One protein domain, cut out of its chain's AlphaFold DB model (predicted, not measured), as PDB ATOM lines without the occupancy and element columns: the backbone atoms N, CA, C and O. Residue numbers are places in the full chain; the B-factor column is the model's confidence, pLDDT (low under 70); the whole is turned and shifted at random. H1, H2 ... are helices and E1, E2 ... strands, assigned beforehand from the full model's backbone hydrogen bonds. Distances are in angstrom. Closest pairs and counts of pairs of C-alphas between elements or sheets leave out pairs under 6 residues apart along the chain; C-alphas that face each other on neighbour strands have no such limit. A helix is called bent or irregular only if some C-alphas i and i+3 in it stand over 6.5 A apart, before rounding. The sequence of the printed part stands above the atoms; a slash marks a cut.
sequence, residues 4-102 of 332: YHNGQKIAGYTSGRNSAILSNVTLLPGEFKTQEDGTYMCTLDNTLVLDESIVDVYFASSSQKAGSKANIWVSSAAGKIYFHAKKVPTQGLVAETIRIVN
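This is residues 4 to 102 of the 332 residues of an uncharacterized protein of Clostridium sp. AF50-3 (UniProt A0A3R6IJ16). What does the domain look like? Two antiparallel sheets, E1 E2 E7 E4 and E3 E6 E5, stand partly face to face as a sandwich with their strands crossed at 48 degrees; they come close where E4 meets E5, while E1 reaches beyond the smaller sheet. One short helix, H1, sits beside the start of E7 and the end of E4. What is it made of? The printed part has 99 residues and is mostly strand, with E1 to E4, H1, then E5 to E7 along the chain. It is compact, with a radius of gyration of the C-alphas of 12.9 A and spans of 36 by 29 by 23 A.

Where is the larger sheet? E1, residues 8 to 14, begins at C-alpha 8 (254.680, 201.275, 272.223). E2 is residues 19 to 27, 21.8 A; E7 is 93 to 101, 22.0 A, ending at C-alpha 101 (236.817, 199.912, 286.780); E4 is 54 to 59. Where is the rest? E3 is residues 40 to 45, E6 80 to 85, E5 72 to 77 and H1 61 to 70, 15.0 A.

How is the twisted larger sheet paired? N 21 and O 13 of hairpin E1 and E2 are 3.0 A apart, N 22 and O 98 of E2 and E7 2.9 A, N 56 and O 99 of E4 and E7 2.9 A. E2 bends by 71 degrees at residue 24 and E7 by 64 degrees at residue 96. And the smaller sheet? N 42 and O 83 of E3 and E6 are 2.9 A apart, N 75 and O 82 of hairpin E5 and E6 3.0 A. The closest C-alphas of E4 and E5, Val 55 and Ser 76, are 6.8 A apart. Where is H1? It stands at the larger sheet's level, height 1.7 A, its closest C-alphas to E7 being Ser 63 and Leu 93, 5.0 A; it only grazes the smaller sheet. H1 is irregular, with C-alphas 62 and 65 7.2 A apart and 4 of 6 O i to N i+4 pairs within hydrogen-bond range.

How far does it reach? The two C-alphas farthest apart, Gly 16 and Gly 38, are 38.5 A apart, and the printed part has no cut. Which link is long? E2 to E3, residues 28 to 39, where 33 to 34 pair with 40 to 41 of E3. Where is confidence low? Residues 4 to 20 are under 70.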
ATOM      1  N   TYR A   4     251.969 204.039 277.710       48.66
ATOM      2  CA  TYR A   4     253.001 203.308 276.978       48.66
ATOM      3  C   TYR A   4     253.328 201.997 277.691       48.66
ATOM      4  O   TYR A   4     253.463 201.978 278.909       48.66
ATOM      5  N   HIS A   5     253.503 200.920 276.928       51.78
ATOM      6  CA  HIS A   5     254.059 199.654 277.411       51.78
ATOM      7  C   HIS A   5     255.073 199.154 276.387       51.78
ATOM      8  O   HIS A   5     254.809 199.191 275.185       51.78
ATOM      9  N   ASN A   6     256.267 198.773 276.848       48.44
ATOM     10  CA  ASN A   6     257.401 198.397 275.992       48.44
ATOM     11  C   ASN A   6     257.769 199.433 274.916       48.44
ATOM     12  O   ASN A   6     258.128 199.089 273.793       48.44
ATOM     13  N   GLY A   7     257.637 200.725 275.231       41.19
ATOM     14  CA  GLY A   7     257.910 201.806 274.278       41.19
ATOM     15  C   GLY A   7     256.868 201.955 273.159       41.19
ATOM     16  O   GLY A   7     256.996 202.862 272.339       41.19
ATOM     17  N   GLN A   8     255.815 201.129 273.134       42.16
ATOM     18  CA  GLN A   8     254.680 201.275 272.223       42.16
ATOM     19  C   GLN A   8     253.539 202.028 272.904       42.16
ATOM     20  O   GLN A   8     253.212 201.786 274.067       42.16
ATOM     21  N   LYS A   9     252.929 202.964 272.169       45.41
ATOM     22  CA  LYS A   9     251.745 203.693 272.630       45.41
ATOM     23  C   LYS A   9     250.560 202.730 272.665       45.41
ATOM     24  O   LYS A   9     250.131 202.250 271.620       45.41
ATOM     25  N   ILE A  10     250.022 202.483 273.852       56.50
ATOM     26  CA  ILE A  10     248.787 201.727 274.039       56.50
ATOM     27  C   ILE A  10     247.613 202.646 273.699       56.50
ATOM     28  O   ILE A  10     247.530 203.781 274.180       56.50
ATOM     29  N   ALA A  11     246.695 202.160 272.863       50.53
ATOM     30  CA  ALA A  11     245.418 202.825 272.654       50.53
ATOM     31  C   ALA A  11     244.580 202.655 273.926       50.53
ATOM     32  O   ALA A  11     244.162 201.545 274.257       50.53
ATOM     33  N   GLY A  12     244.391 203.754 274.653       49.06
ATOM     34  CA  GLY A  12     243.537 203.808 275.828       49.06
ATOM     35  C   GLY A  12     242.514 204.924 275.692       49.06
ATOM     36  O   GLY A  12     242.864 206.032 275.279       49.06
ATOM     37  N   TYR A  13     241.260 204.642 276.029       47.91
ATOM     38  CA  TYR A  13     240.208 205.649 276.126       47.91
ATOM     39  C   TYR A  13     239.485 205.512 277.465       47.91
ATOM     40  O   TYR A  13     239.278 204.412 277.978       47.91
ATOM     41  N   THR A  14     239.131 206.649 278.054       49.88
ATOM     42  CA  THR A  14     238.280 206.711 279.244       49.88
ATOM     43  C   THR A  14     236.837 206.464 278.815       49.88
ATOM     44  O   THR A  14     236.283 207.256 278.049       49.88
ATOM     45  N   SER A  15     236.218 205.380 279.279       43.00
ATOM     46  CA  SER A  15     234.781 205.145 279.120       43.00
ATOM     47  C   SER A  15     234.044 205.739 280.325       43.00
ATOM     48  O   SER A  15     233.747 205.058 281.299       43.00
ATOM     49  N   GLY A  16     233.785 207.046 280.298       46.88
ATOM     50  CA  GLY A  16     233.188 207.766 281.434       46.88
ATOM     51  C   GLY A  16     234.199 208.147 282.527       46.88
ATOM     52  O   GLY A  16     235.398 207.927 282.372       46.88
ATOM     53  N   ARG A  17     233.721 208.769 283.622       46.75
ATOM     54  CA  ARG A  17     234.589 209.339 284.679       46.75
ATOM     55  C   ARG A  17     235.394 208.289 285.458       46.75
ATOM     56  O   ARG A  17     236.495 208.603 285.891       46.75
ATOM     57  N   ASN A  18     234.889 207.056 285.573       58.78
ATOM     58  CA  ASN A  18     235.428 206.045 286.497       58.78
ATOM     59  C   ASN A  18     235.886 204.743 285.811       58.78
ATOM     60  O   ASN A  18     236.071 203.730 286.481       58.78
ATOM     61  N   SER A  19     236.056 204.714 284.483       64.25
ATOM     62  CA  SER A  19     236.584 203.511 283.826       64.25
ATOM     63  C   SER A  19     237.481 203.808 282.630       64.25
ATOM     64  O   SER A  19     237.317 204.809 281.927       64.25
ATOM     65  N   ALA A  20     238.447 202.924 282.407       68.12
ATOM     66  CA  ALA A  20     239.395 203.010 281.307       68.12
ATOM     67  C   ALA A  20     239.500 201.666 280.587       68.12
ATOM     68  O   ALA A  20     239.451 200.605 281.209       68.12
ATOM     69  N   ILE A  21     239.667 201.718 279.268       71.50
ATOM     70  CA  ILE A  21     239.892 200.537 278.439       71.50
ATOM     71  C   ILE A  21     241.261 200.663 277.788       71.50
ATOM     72  O   ILE A  21     241.563 201.694 277.189       71.50
ATOM     73  N   LEU A  22     242.073 199.614 277.901       73.62
ATOM     74  CA  LEU A  22     243.307 199.440 277.139       73.62
ATOM     75  C   LEU A  22     243.088 198.351 276.100       73.62
ATOM     76  O   LEU A  22     242.517 197.305 276.413       73.62
ATOM     77  N   SER A  23     243.588 198.570 274.891       73.44
ATOM     78  CA  SER A  23     243.455 197.600 273.806       73.44
ATOM     79  C   SER A  23     244.809 197.101 273.318       73.44
ATOM     80  O   SER A  23     245.763 197.873 273.210       73.44
ATOM     81  N   ASN A  24     244.855 195.816 272.957       76.12
ATOM     82  CA  ASN A  24     245.992 195.154 272.308       76.12
ATOM     83  C   ASN A  24     247.317 195.236 273.088       76.12
ATOM     84  O   ASN A  24     248.377 195.504 272.519       76.12
ATOM     85  N   VAL A  25     247.274 194.977 274.395       79.38
ATOM     86  CA  VAL A  25     248.485 194.896 275.221       79.38
ATOM     87  C   VAL A  25     249.158 193.544 275.003       79.38
ATOM     88  O   VAL A  25     248.540 192.496 275.180       79.38
ATOM     89  N   THR A  26     250.434 193.562 274.622       84.38
ATOM     90  CA  THR A  26     251.233 192.344 274.430       84.38
ATOM     91  C   THR A  26     252.161 192.130 275.618       84.38
ATOM     92  O   THR A  26     252.977 192.997 275.903       84.38
ATOM     93  N   LEU A  27     252.053 190.966 276.258       85.38
ATOM     94  CA  LEU A  27     252.897 190.510 277.360       85.38
ATOM     95  C   LEU A  27     253.901 189.489 276.823       85.38
ATOM     96  O   LEU A  27     253.510 188.428 276.321       85.38
ATOM     97  N   LEU A  28     255.192 189.786 276.917       86.62
ATOM     98  CA  LEU A  28     256.240 188.911 276.395       86.62
ATOM     99  C   LEU A  28     256.751 187.948 277.478       86.62
ATOM    100  O   LEU A  28     256.870 188.331 278.639       86.62
ATOM    101  N   PRO A  29     257.147 186.706 277.127       84.75
ATOM    102  CA  PRO A  29     257.670 185.743 278.100       84.75
ATOM    103  C   PRO A  29     258.818 186.282 278.968       84.75
ATOM    104  O   PRO A  29     258.897 185.961 280.148       84.75
ATOM    105  N   GLY A  30     259.690 187.131 278.407       83.44
ATOM    106  CA  GLY A  30     260.840 187.707 279.119       83.44
ATOM    107  C   GLY A  30     260.498 188.760 280.185       83.44
ATOM    108  O   GLY A  30     261.370 189.143 280.974       83.44
ATOM    109  N   GLU A  31     259.251 189.229 280.228       87.38
ATOM    110  CA  GLU A  31     258.777 190.235 281.188       87.38
ATOM    111  C   GLU A  31     258.313 189.620 282.505       87.38
ATOM    112  O   GLU A  31     258.286 190.303 283.523       87.38
ATOM    113  N   PHE A  32     258.005 188.322 282.505       90.56
ATOM    114  CA  PHE A  32     257.605 187.589 283.695       90.56
ATOM    115  C   PHE A  32     258.826 187.317 284.579       90.56
ATOM    116  O   PHE A  32     259.650 186.448 284.285       90.56
ATOM    117  N   LYS A  33     258.957 188.077 285.669       92.38
ATOM    118  CA  LYS A  33     260.043 187.933 286.647       92.38
ATOM    119  C   LYS A  33     259.625 187.003 287.778       92.38
ATOM    120  O   LYS A  33     258.517 187.131 288.297       92.38
ATOM    121  N   THR A  34     260.512 186.089 288.158       92.81
ATOM    122  CA  THR A  34     260.310 185.183 289.297       92.81
ATOM    123  C   THR A  34     260.109 185.980 290.587       92.81
ATOM    124  O   THR A  34     260.849 186.927 290.841       92.81
ATOM    125  N   GLN A  35     259.104 185.596 291.367       91.81
ATOM    126  CA  GLN A  35     258.775 186.145 292.680       91.81
ATOM    127  C   GLN A  35     259.296 185.221 293.794       91.81
ATOM    128  O   GLN A  35     259.645 184.066 293.542       91.81
ATOM    129  N   GLU A  36     259.349 185.719 295.029       87.94
ATOM    130  CA  GLU A  36     259.850 184.963 296.190       87.94
ATOM    131  C   GLU A  36     259.038 183.689 296.481       87.94
ATOM    132  O   GLU A  36     259.591 182.691 296.938       87.94
ATOM    133  N   ASP A  37     257.745 183.689 296.155       85.56
ATOM    134  CA  ASP A  37     256.837 182.546 296.308       85.56
ATOM    135  C   ASP A  37     256.954 181.499 295.178       85.56
ATOM    136  O   ASP A  37     256.205 180.520 295.136       85.56
ATOM    137  N   GLY A  38     257.894 181.697 294.246       83.94
ATOM    138  CA  GLY A  38     258.124 180.824 293.097       83.94
ATOM    139  C   GLY A  38     257.157 181.035 291.926       83.94
ATOM    140  O   GLY A  38     257.251 180.310 290.932       83.94
ATOM    141  N   THR A  39     256.248 182.012 292.005       90.25
ATOM    142  CA  THR A  39     255.420 182.445 290.871       90.25
ATOM    143  C   THR A  39     256.184 183.415 289.967       90.25
ATOM    144  O   THR A  39     257.353 183.735 290.200       90.25
ATOM    145  N   TYR A  40     255.556 183.860 288.881       90.81
ATOM    146  CA  TYR A  40     256.124 184.849 287.972       90.81
ATOM    147  C   TYR A  40     255.166 186.017 287.792       90.81
ATOM    148  O   TYR A  40     253.962 185.807 287.683       90.81
ATOM    149  N   MET A  41     255.699 187.230 287.677       91.12
ATOM    150  CA  MET A  41     254.897 188.443 287.542       91.12
ATOM    151  C   MET A  41     255.419 189.329 286.411       91.12
ATOM    152  O   MET A  41     256.616 189.604 286.333       91.12
ATOM    153  N   CYS A  42     254.516 189.788 285.547       88.38
ATOM    154  CA  CYS A  42     254.735 190.890 284.612       88.38
ATOM    155  C   CYS A  42     253.955 192.116 285.110       88.38
ATOM    156  O   CYS A  42     252.821 191.987 285.571       88.38
ATOM    157  N   THR A  43     254.566 193.300 285.053       88.56
ATOM    158  CA  THR A  43     253.959 194.553 285.528       88.56
ATOM    159  C   THR A  43     253.672 195.478 284.356       88.56
ATOM    160  O   THR A  43     254.533 195.709 283.507       88.56
ATOM    161  N   LEU A  44     252.468 196.037 284.345       85.44
ATOM    162  CA  LEU A  44     252.041 197.083 283.431       85.44
ATOM    163  C   LEU A  44     251.774 198.358 284.234       85.44
ATOM    164  O   LEU A  44     250.805 198.428 284.990       85.44
ATOM    165  N   ASP A  45     252.621 199.369 284.051       81.19
ATOM    166  CA  ASP A  45     252.414 200.684 284.657       81.19
ATOM    167  C   ASP A  45     251.269 201.423 283.946       81.19
ATOM    168  O   ASP A  45     251.259 201.589 282.722       81.19
ATOM    169  N   ASN A  46     250.285 201.868 284.722       75.81
ATOM    170  CA  ASN A  46     249.135 202.615 284.242       75.81
ATOM    171  C   ASN A  46     248.575 203.539 285.331       75.81
ATOM    172  O   ASN A  46     247.882 203.104 286.246       75.81
ATOM    173  N   THR A  47     248.802 204.841 285.167       74.19
ATOM    174  CA  THR A  47     248.378 205.889 286.109       74.19
ATOM    175  C   THR A  47     246.862 206.054 286.246       74.19
ATOM    176  O   THR A  47     246.428 206.810 287.106       74.19
ATOM    177  N   LEU A  48     246.051 205.408 285.400       72.62
ATOM    178  CA  LEU A  48     244.587 205.431 285.511       72.62
ATOM    179  C   LEU A  48     244.049 204.429 286.536       72.62
ATOM    180  O   LEU A  48     242.882 204.533 286.902       72.62
ATOM    181  N   VAL A  49     244.867 203.470 286.973       75.50
ATOM    182  CA  VAL A  49     244.497 202.499 288.007       75.50
ATOM    183  C   VAL A  49     244.599 203.184 289.367       75.50
ATOM    184  O   VAL A  49     245.681 203.628 289.753       75.50
ATOM    185  N   LEU A  50     243.485 203.278 290.084       75.81
ATOM    186  CA  LEU A  50     243.432 203.746 291.472       75.81
ATOM    187  C   LEU A  50     243.547 202.566 292.449       75.81
ATOM    188  O   LEU A  50     243.438 201.403 292.045       75.81
ATOM    189  N   ASP A  51     243.729 202.852 293.736       72.88
ATOM    190  CA  ASP A  51     243.549 201.822 294.760       72.88
ATOM    191  C   ASP A  51     242.127 201.245 294.684       72.88
ATOM    192  O   ASP A  51     241.181 201.945 294.328       72.88
ATOM    193  N   GLU A  52     242.007 199.936 294.932       70.81
ATOM    194  CA  GLU A  52     240.754 199.160 294.846       70.81
ATOM    195  C   GLU A  52     240.130 199.048 293.439       70.81
ATOM    196  O   GLU A  52     239.011 198.559 293.285       70.81
ATOM    197  N   SER A  53     240.852 199.434 292.383       70.75
ATOM    198  CA  SER A  53     240.354 199.273 291.010       70.75
ATOM    199  C   SER A  53     240.198 197.804 290.627       70.75
ATOM    200  O   SER A  53     241.142 197.019 290.738       70.75
ATOM    201  N   ILE A  54     239.045 197.449 290.065       77.75
ATOM    202  CA  ILE A  54     238.786 196.121 289.505       77.75
ATOM    203  C   ILE A  54     239.323 196.081 288.072       77.75
ATOM    204  O   ILE A  54     239.052 196.978 287.270       77.75
ATOM    205  N   VAL A  55     240.092 195.040 287.740       76.25
ATOM    206  CA  VAL A  55     240.695 194.868 286.412       76.25
ATOM    207  C   VAL A  55     240.235 193.560 285.777       76.25
ATOM    208  O   VAL A  55     240.600 192.481 286.240       76.25
ATOM    209  N   ASP A  56     239.513 193.670 284.663       79.00
ATOM    210  CA  ASP A  56     239.121 192.538 283.823       79.00
ATOM    211  C   ASP A  56     240.021 192.456 282.588       79.00
ATOM    212  O   ASP A  56     240.266 193.456 281.909       79.00
ATOM    213  N   VAL A  57     240.487 191.252 282.250       80.12
ATOM    214  CA  VAL A  57     241.355 191.024 281.086       80.12
ATOM    215  C   VAL A  57     240.749 189.998 280.143       80.12
ATOM    216  O   VAL A  57     240.486 188.855 280.514       80.12
ATOM    217  N   TYR A  58     240.631 190.389 278.878       81.31
ATOM    218  CA  TYR A  58     240.182 189.546 277.781       81.31
ATOM    219  C   TYR A  58     241.358 189.257 276.853       81.31
ATOM    220  O   TYR A  58     241.817 190.117 276.098       81.31
ATOM    221  N   PHE A  59     241.872 188.028 276.917       80.94
ATOM    222  CA  PHE A  59     242.919 187.567 276.010       80.94
ATOM    223  C   PHE A  59     242.349 187.235 274.631       80.94
ATOM    224  O   PHE A  59     241.337 186.533 274.522       80.94
ATOM    225  N   ALA A  60     243.077 187.641 273.588       77.06
ATOM    226  CA  ALA A  60     242.791 187.250 272.215       77.06
ATOM    227  C   ALA A  60     242.755 185.719 272.093       77.06
ATOM    228  O   ALA A  60     243.533 185.011 272.744       77.06
ATOM    229  N   SER A  61     241.914 185.188 271.203       76.88
ATOM    230  CA  SER A  61     241.741 183.737 270.996       76.88
ATOM    231  C   SER A  61     243.060 182.984 270.755       76.88
ATOM    232  O   SER A  61     243.227 181.847 271.197       76.88
ATOM    233  N   SER A  62     244.037 183.628 270.107       77.94
ATOM    234  CA  SER A  62     245.386 183.087 269.876       77.94
ATOM    235  C   SER A  62     246.211 182.892 271.161       77.94
ATOM    236  O   SER A  62     247.121 182.062 271.195       77.94
ATOM    237  N   SER A  63     245.883 183.626 272.227       78.69
ATOM    238  CA  SER A  63     246.631 183.695 273.488       78.69
ATOM    239  C   SER A  63     245.994 182.888 274.620       78.69
ATOM    240  O   SER A  63     246.704 182.446 275.523       78.69
ATOM    241  N   GLN A  64     244.689 182.603 274.551       80.75
ATOM    242  CA  GLN A  64     243.932 181.923 275.615       80.75
ATOM    243  C   GLN A  64     244.541 180.577 276.039       80.75
ATOM    244  O   GLN A  64     244.698 180.304 277.229       80.75
ATOM    245  N   LYS A  65     244.961 179.739 275.079       79.75
ATOM    246  CA  LYS A  65     245.566 178.429 275.385       79.75
ATOM    247  C   LYS A  65     246.910 178.559 276.105       79.75
ATOM    248  O   LYS A  65     247.212 177.750 276.980       79.75
ATOM    249  N   ALA A  66     247.732 179.528 275.708       75.94
ATOM    250  CA  ALA A  66     249.029 179.763 276.333       75.94
ATOM    251  C   ALA A  66     248.866 180.390 277.726       75.94
ATOM    252  O   ALA A  66     249.497 179.916 278.666       75.94
ATOM    253  N   GLY A  67     247.954 181.357 277.877       80.56
ATOM    254  CA  GLY A  67     247.616 181.966 279.166       80.56
ATOM    255  C   GLY A  67     247.037 180.959 280.163       80.56
ATOM    256  O   GLY A  67     247.501 180.865 281.294       80.56
ATOM    257  N   SER A  68     246.105 180.105 279.731       82.88
ATOM    258  CA  SER A  68     245.543 179.052 280.590       82.88
ATOM    259  C   SER A  68     246.609 178.056 281.071       82.88
ATOM    260  O   SER A  68     246.649 177.710 282.249       82.88
ATOM    261  N   LYS A  69     247.544 177.649 280.199       80.31
ATOM    262  CA  LYS A  69     248.671 176.777 280.585       80.31
ATOM    263  C   LYS A  69     249.653 177.440 281.552       80.31
ATOM    264  O   LYS A  69     250.221 176.747 282.395       80.31
ATOM    265  N   ALA A  70     249.875 178.744 281.396       78.94
ATOM    266  CA  ALA A  70     250.671 179.555 282.315       78.94
ATOM    267  C   ALA A  70     249.952 179.792 283.657       78.94
ATOM    268  O   ALA A  70     250.608 180.133 284.641       78.94
ATOM    269  N   ASN A  71     248.638 179.533 283.702       86.62
ATOM    270  CA  ASN A  71     247.743 179.812 284.818       86.62
ATOM    271  C   ASN A  71     247.850 181.288 285.211       86.62
ATOM    272  O   ASN A  71     248.422 181.604 286.248       86.62
ATOM    273  N   ILE A  72     247.406 182.165 284.305       83.94
ATOM    274  CA  ILE A  72     247.453 183.614 284.510       83.94
ATOM    275  C   ILE A  72     246.324 184.067 285.437       83.94
ATOM    276  O   ILE A  72     245.171 183.704 285.213       83.94
ATOM    277  N   TRP A  73     246.648 184.917 286.411       86.31
ATOM    278  CA  TRP A  73     245.677 185.719 287.163       86.31
ATOM    279  C   TRP A  73     246.145 187.171 287.241       86.31
ATOM    280  O   TRP A  73     247.312 187.475 286.991       86.31
ATOM    281  N   VAL A  74     245.219 188.080 287.536       86.88
ATOM    282  CA  VAL A  74     245.463 189.523 287.477       86.88
ATOM    283  C   VAL A  74     245.149 190.144 288.826       86.88
ATOM    284  O   VAL A  74     244.172 189.770 289.471       86.88
ATOM    285  N   SER A  75     245.985 191.084 289.248       82.81
ATOM    286  CA  SER A  75     245.693 191.984 290.361       82.81
ATOM    287  C   SER A  75     246.118 193.408 290.009       82.81
ATOM    288  O   SER A  75     246.795 193.643 289.007       82.81
ATOM    289  N   SER A  76     245.719 194.371 290.826       82.56
ATOM    290  CA  SER A  76     245.974 195.797 290.627       82.56
ATOM    291  C   SER A  76     246.464 196.444 291.922       82.56
ATOM    292  O   SER A  76     246.244 195.930 293.018       82.56
ATOM    293  N   ALA A  77     247.156 197.568 291.777       79.25
ATOM    294  CA  ALA A  77     247.424 198.545 292.832       79.25
ATOM    295  C   ALA A  77     247.463 199.937 292.190       79.25
ATOM    296  O   ALA A  77     247.570 200.022 290.961       79.25
ATOM    297  N   ALA A  78     247.425 201.019 292.976       80.62
ATOM    298  CA  ALA A  78     247.559 202.367 292.426       80.62
ATOM    299  C   ALA A  78     248.711 202.467 291.408       80.62
ATOM    300  O   ALA A  78     249.875 202.164 291.684       80.62
ATOM    301  N   GLY A  79     248.358 202.880 290.192       78.31
ATOM    302  CA  GLY A  79     249.279 203.071 289.084       78.31
ATOM    303  C   GLY A  79     249.746 201.799 288.369       78.31
ATOM    304  O   GLY A  79     250.577 201.927 287.470       78.31
ATOM    305  N   LYS A  80     249.296 200.591 288.745       83.94
ATOM    306  CA  LYS A  80     249.870 199.324 288.250       83.94
ATOM    307  C   LYS A  80     248.852 198.201 288.067       83.94
ATOM    308  O   LYS A  80     247.957 197.994 288.882       83.94
ATOM    309  N   ILE A  81     249.069 197.405 287.023       87.50
ATOM    310  CA  ILE A  81     248.397 196.123 286.787       87.50
ATOM    311  C   ILE A  81     249.450 195.019 286.819       87.50
ATOM    312  O   ILE A  81     250.483 195.115 286.152       87.50
ATOM    313  N   TYR A  82     249.180 193.961 287.572       87.12
ATOM    314  CA  TYR A  82     250.059 192.811 287.725       87.12
ATOM    315  C   TYR A  82     249.454 191.591 287.045       87.12
ATOM    316  O   TYR A  82     248.341 191.170 287.358       87.12
ATOM    317  N   PHE A  83     250.219 191.001 286.133       90.88
ATOM    318  CA  PHE A  83     249.919 189.725 285.503       90.88
ATOM    319  C   PHE A  83     250.762 188.652 286.163       90.88
ATOM    320  O   PHE A  83     251.967 188.562 285.929       90.88
ATOM    321  N   HIS A  84     250.122 187.831 286.974       90.25
ATOM    322  CA  HIS A  84     250.762 186.728 287.667       90.25
ATOM    323  C   HIS A  84     250.644 185.443 286.860       90.25
ATOM    324  O   HIS A  84     249.690 185.267 286.105       90.25
ATOM    325  N   ALA A  85     251.596 184.533 287.027       87.38
ATOM    326  CA  ALA A  85     251.631 183.245 286.352       87.38
ATOM    327  C   ALA A  85     252.262 182.170 287.243       87.38
ATOM    328  O   ALA A  85     253.278 182.408 287.896       87.38
ATOM    329  N   LYS A  86     251.744 180.934 287.202       87.06
ATOM    330  CA  LYS A  86     252.426 179.784 287.837       87.06
ATOM    331  C   LYS A  86     253.599 179.278 287.002       87.06
ATOM    332  O   LYS A  86     254.472 178.582 287.512       87.06
ATOM    333  N   LYS A  87     253.596 179.566 285.699       88.75
ATOM    334  CA  LYS A  87     254.667 179.224 284.754       88.75
ATOM    335  C   LYS A  87     254.814 180.348 283.742       88.75
ATOM    336  O   LYS A  87     253.807 180.894 283.300       88.75
ATOM    337  N   VAL A  88     256.041 180.633 283.314       88.75
ATOM    338  CA  VAL A  88     256.282 181.598 282.234       88.75
ATOM    339  C   VAL A  88     255.543 181.148 280.962       88.75
ATOM    340  O   VAL A  88     255.679 179.984 280.561       88.75
ATOM    341  N   PRO A  89     254.758 182.027 280.312       85.44
ATOM    342  CA  PRO A  89     254.127 181.717 279.035       85.44
ATOM    343  C   PRO A  89     255.159 181.315 277.976       85.44
ATOM    344  O   PRO A  89     256.194 181.952 277.821       85.44
ATOM    345  N   THR A  90     254.871 180.275 277.196       79.81
ATOM    346  CA  THR A  90     255.799 179.784 276.157       79.81
ATOM    347  C   THR A  90     255.811 180.643 274.887       79.81
ATOM    348  O   THR A  90     256.602 180.395 273.985       79.81
ATOM    349  N   GLN A  91     254.902 181.611 274.786       83.25
ATOM    350  CA  GLN A  91     254.759 182.556 273.680       83.25
ATOM    351  C   GLN A  91     254.204 183.878 274.226       83.25
ATOM    352  O   GLN A  91     253.623 183.886 275.313       83.25
ATOM    353  N   GLY A  92     254.352 184.967 273.467       81.88
ATOM    354  CA  GLY A  92     253.717 186.244 273.800       81.88
ATOM    355  C   GLY A  92     252.200 186.105 273.919       81.88
ATOM    356  O   GLY A  92     251.574 185.389 273.133       81.88
ATOM    357  N   LEU A  93     251.627 186.764 274.921       86.06
ATOM    358  CA  LEU A  93     250.187 186.826 275.144       86.06
ATOM    359  C   LEU A  93     249.673 188.193 274.714       86.06
ATOM    360  O   LEU A  93     250.284 189.206 275.028       86.06
ATOM    361  N   VAL A  94     248.532 188.224 274.037       82.56
ATOM    362  CA  VAL A  94     247.847 189.457 273.652       82.56
ATOM    363  C   VAL A  94     246.567 189.577 274.467       82.56
ATOM    364  O   VAL A  94     245.641 188.778 274.298       82.56
ATOM    365  N   ALA A  95     246.525 190.565 275.355       80.88
ATOM    366  CA  ALA A  95     245.304 191.058 275.971       80.88
ATOM    367  C   ALA A  95     244.622 192.002 274.973       80.88
ATOM    368  O   ALA A  95     245.078 193.121 274.736       80.88
ATOM    369  N   GLU A  96     243.555 191.513 274.345       76.94
ATOM    370  CA  GLU A  96     242.782 192.259 273.352       76.94
ATOM    371  C   GLU A  96     242.086 193.452 274.010       76.94
ATOM    372  O   GLU A  96     242.159 194.568 273.495       76.94
ATOM    373  N   THR A  97     241.539 193.227 275.208       76.12
ATOM    374  CA  THR A  97     240.903 194.259 276.028       76.12
ATOM    375  C   THR A  97     241.311 194.094 277.487       76.12
ATOM    376  O   THR A  97     241.193 193.007 278.048       76.12
ATOM    377  N   ILE A  98     241.740 195.183 278.121       78.81
ATOM    378  CA  ILE A  98     241.855 195.304 279.576       78.81
ATOM    379  C   ILE A  98     240.875 196.389 280.004       78.81
ATOM    380  O   ILE A  98     241.009 197.538 279.582       78.81
ATOM    381  N   ARG A  99     239.890 196.027 280.822       80.56
ATOM    382  CA  ARG A  99     238.927 196.961 281.398       80.56
ATOM    383  C   ARG A  99     239.342 197.264 282.830       80.56
ATOM    384  O   ARG A  99     239.526 196.352 283.624       80.56
ATOM    385  N   ILE A 100     239.467 198.545 283.140       77.44
ATOM    386  CA  ILE A 100     239.750 199.056 284.478       77.44
ATOM    387  C   ILE A 100     238.483 199.751 284.961       77.44
ATOM    388  O   ILE A 100     237.996 200.675 284.304       77.44
ATOM    389  N   VAL A 101     237.951 199.301 286.090       77.44
ATOM    390  CA  VAL A 101     236.817 199.912 286.780       77.44
ATOM    391  C   VAL A 101     237.341 200.470 288.094       77.44
ATOM    392  O   VAL A 101     237.674 199.715 289.004       77.44
ATOM    393  N   ASN A 102     237.444 201.792 288.171       70.38
ATOM    394  CA  ASN A 102     237.852 202.468 289.393       70.38
ATOM    395  C   ASN A 102     236.651 202.544 290.354       70.38
ATOM    396  O   ASN A 102     235.513 202.660 289.878       70.38
TER     397      ASN A 102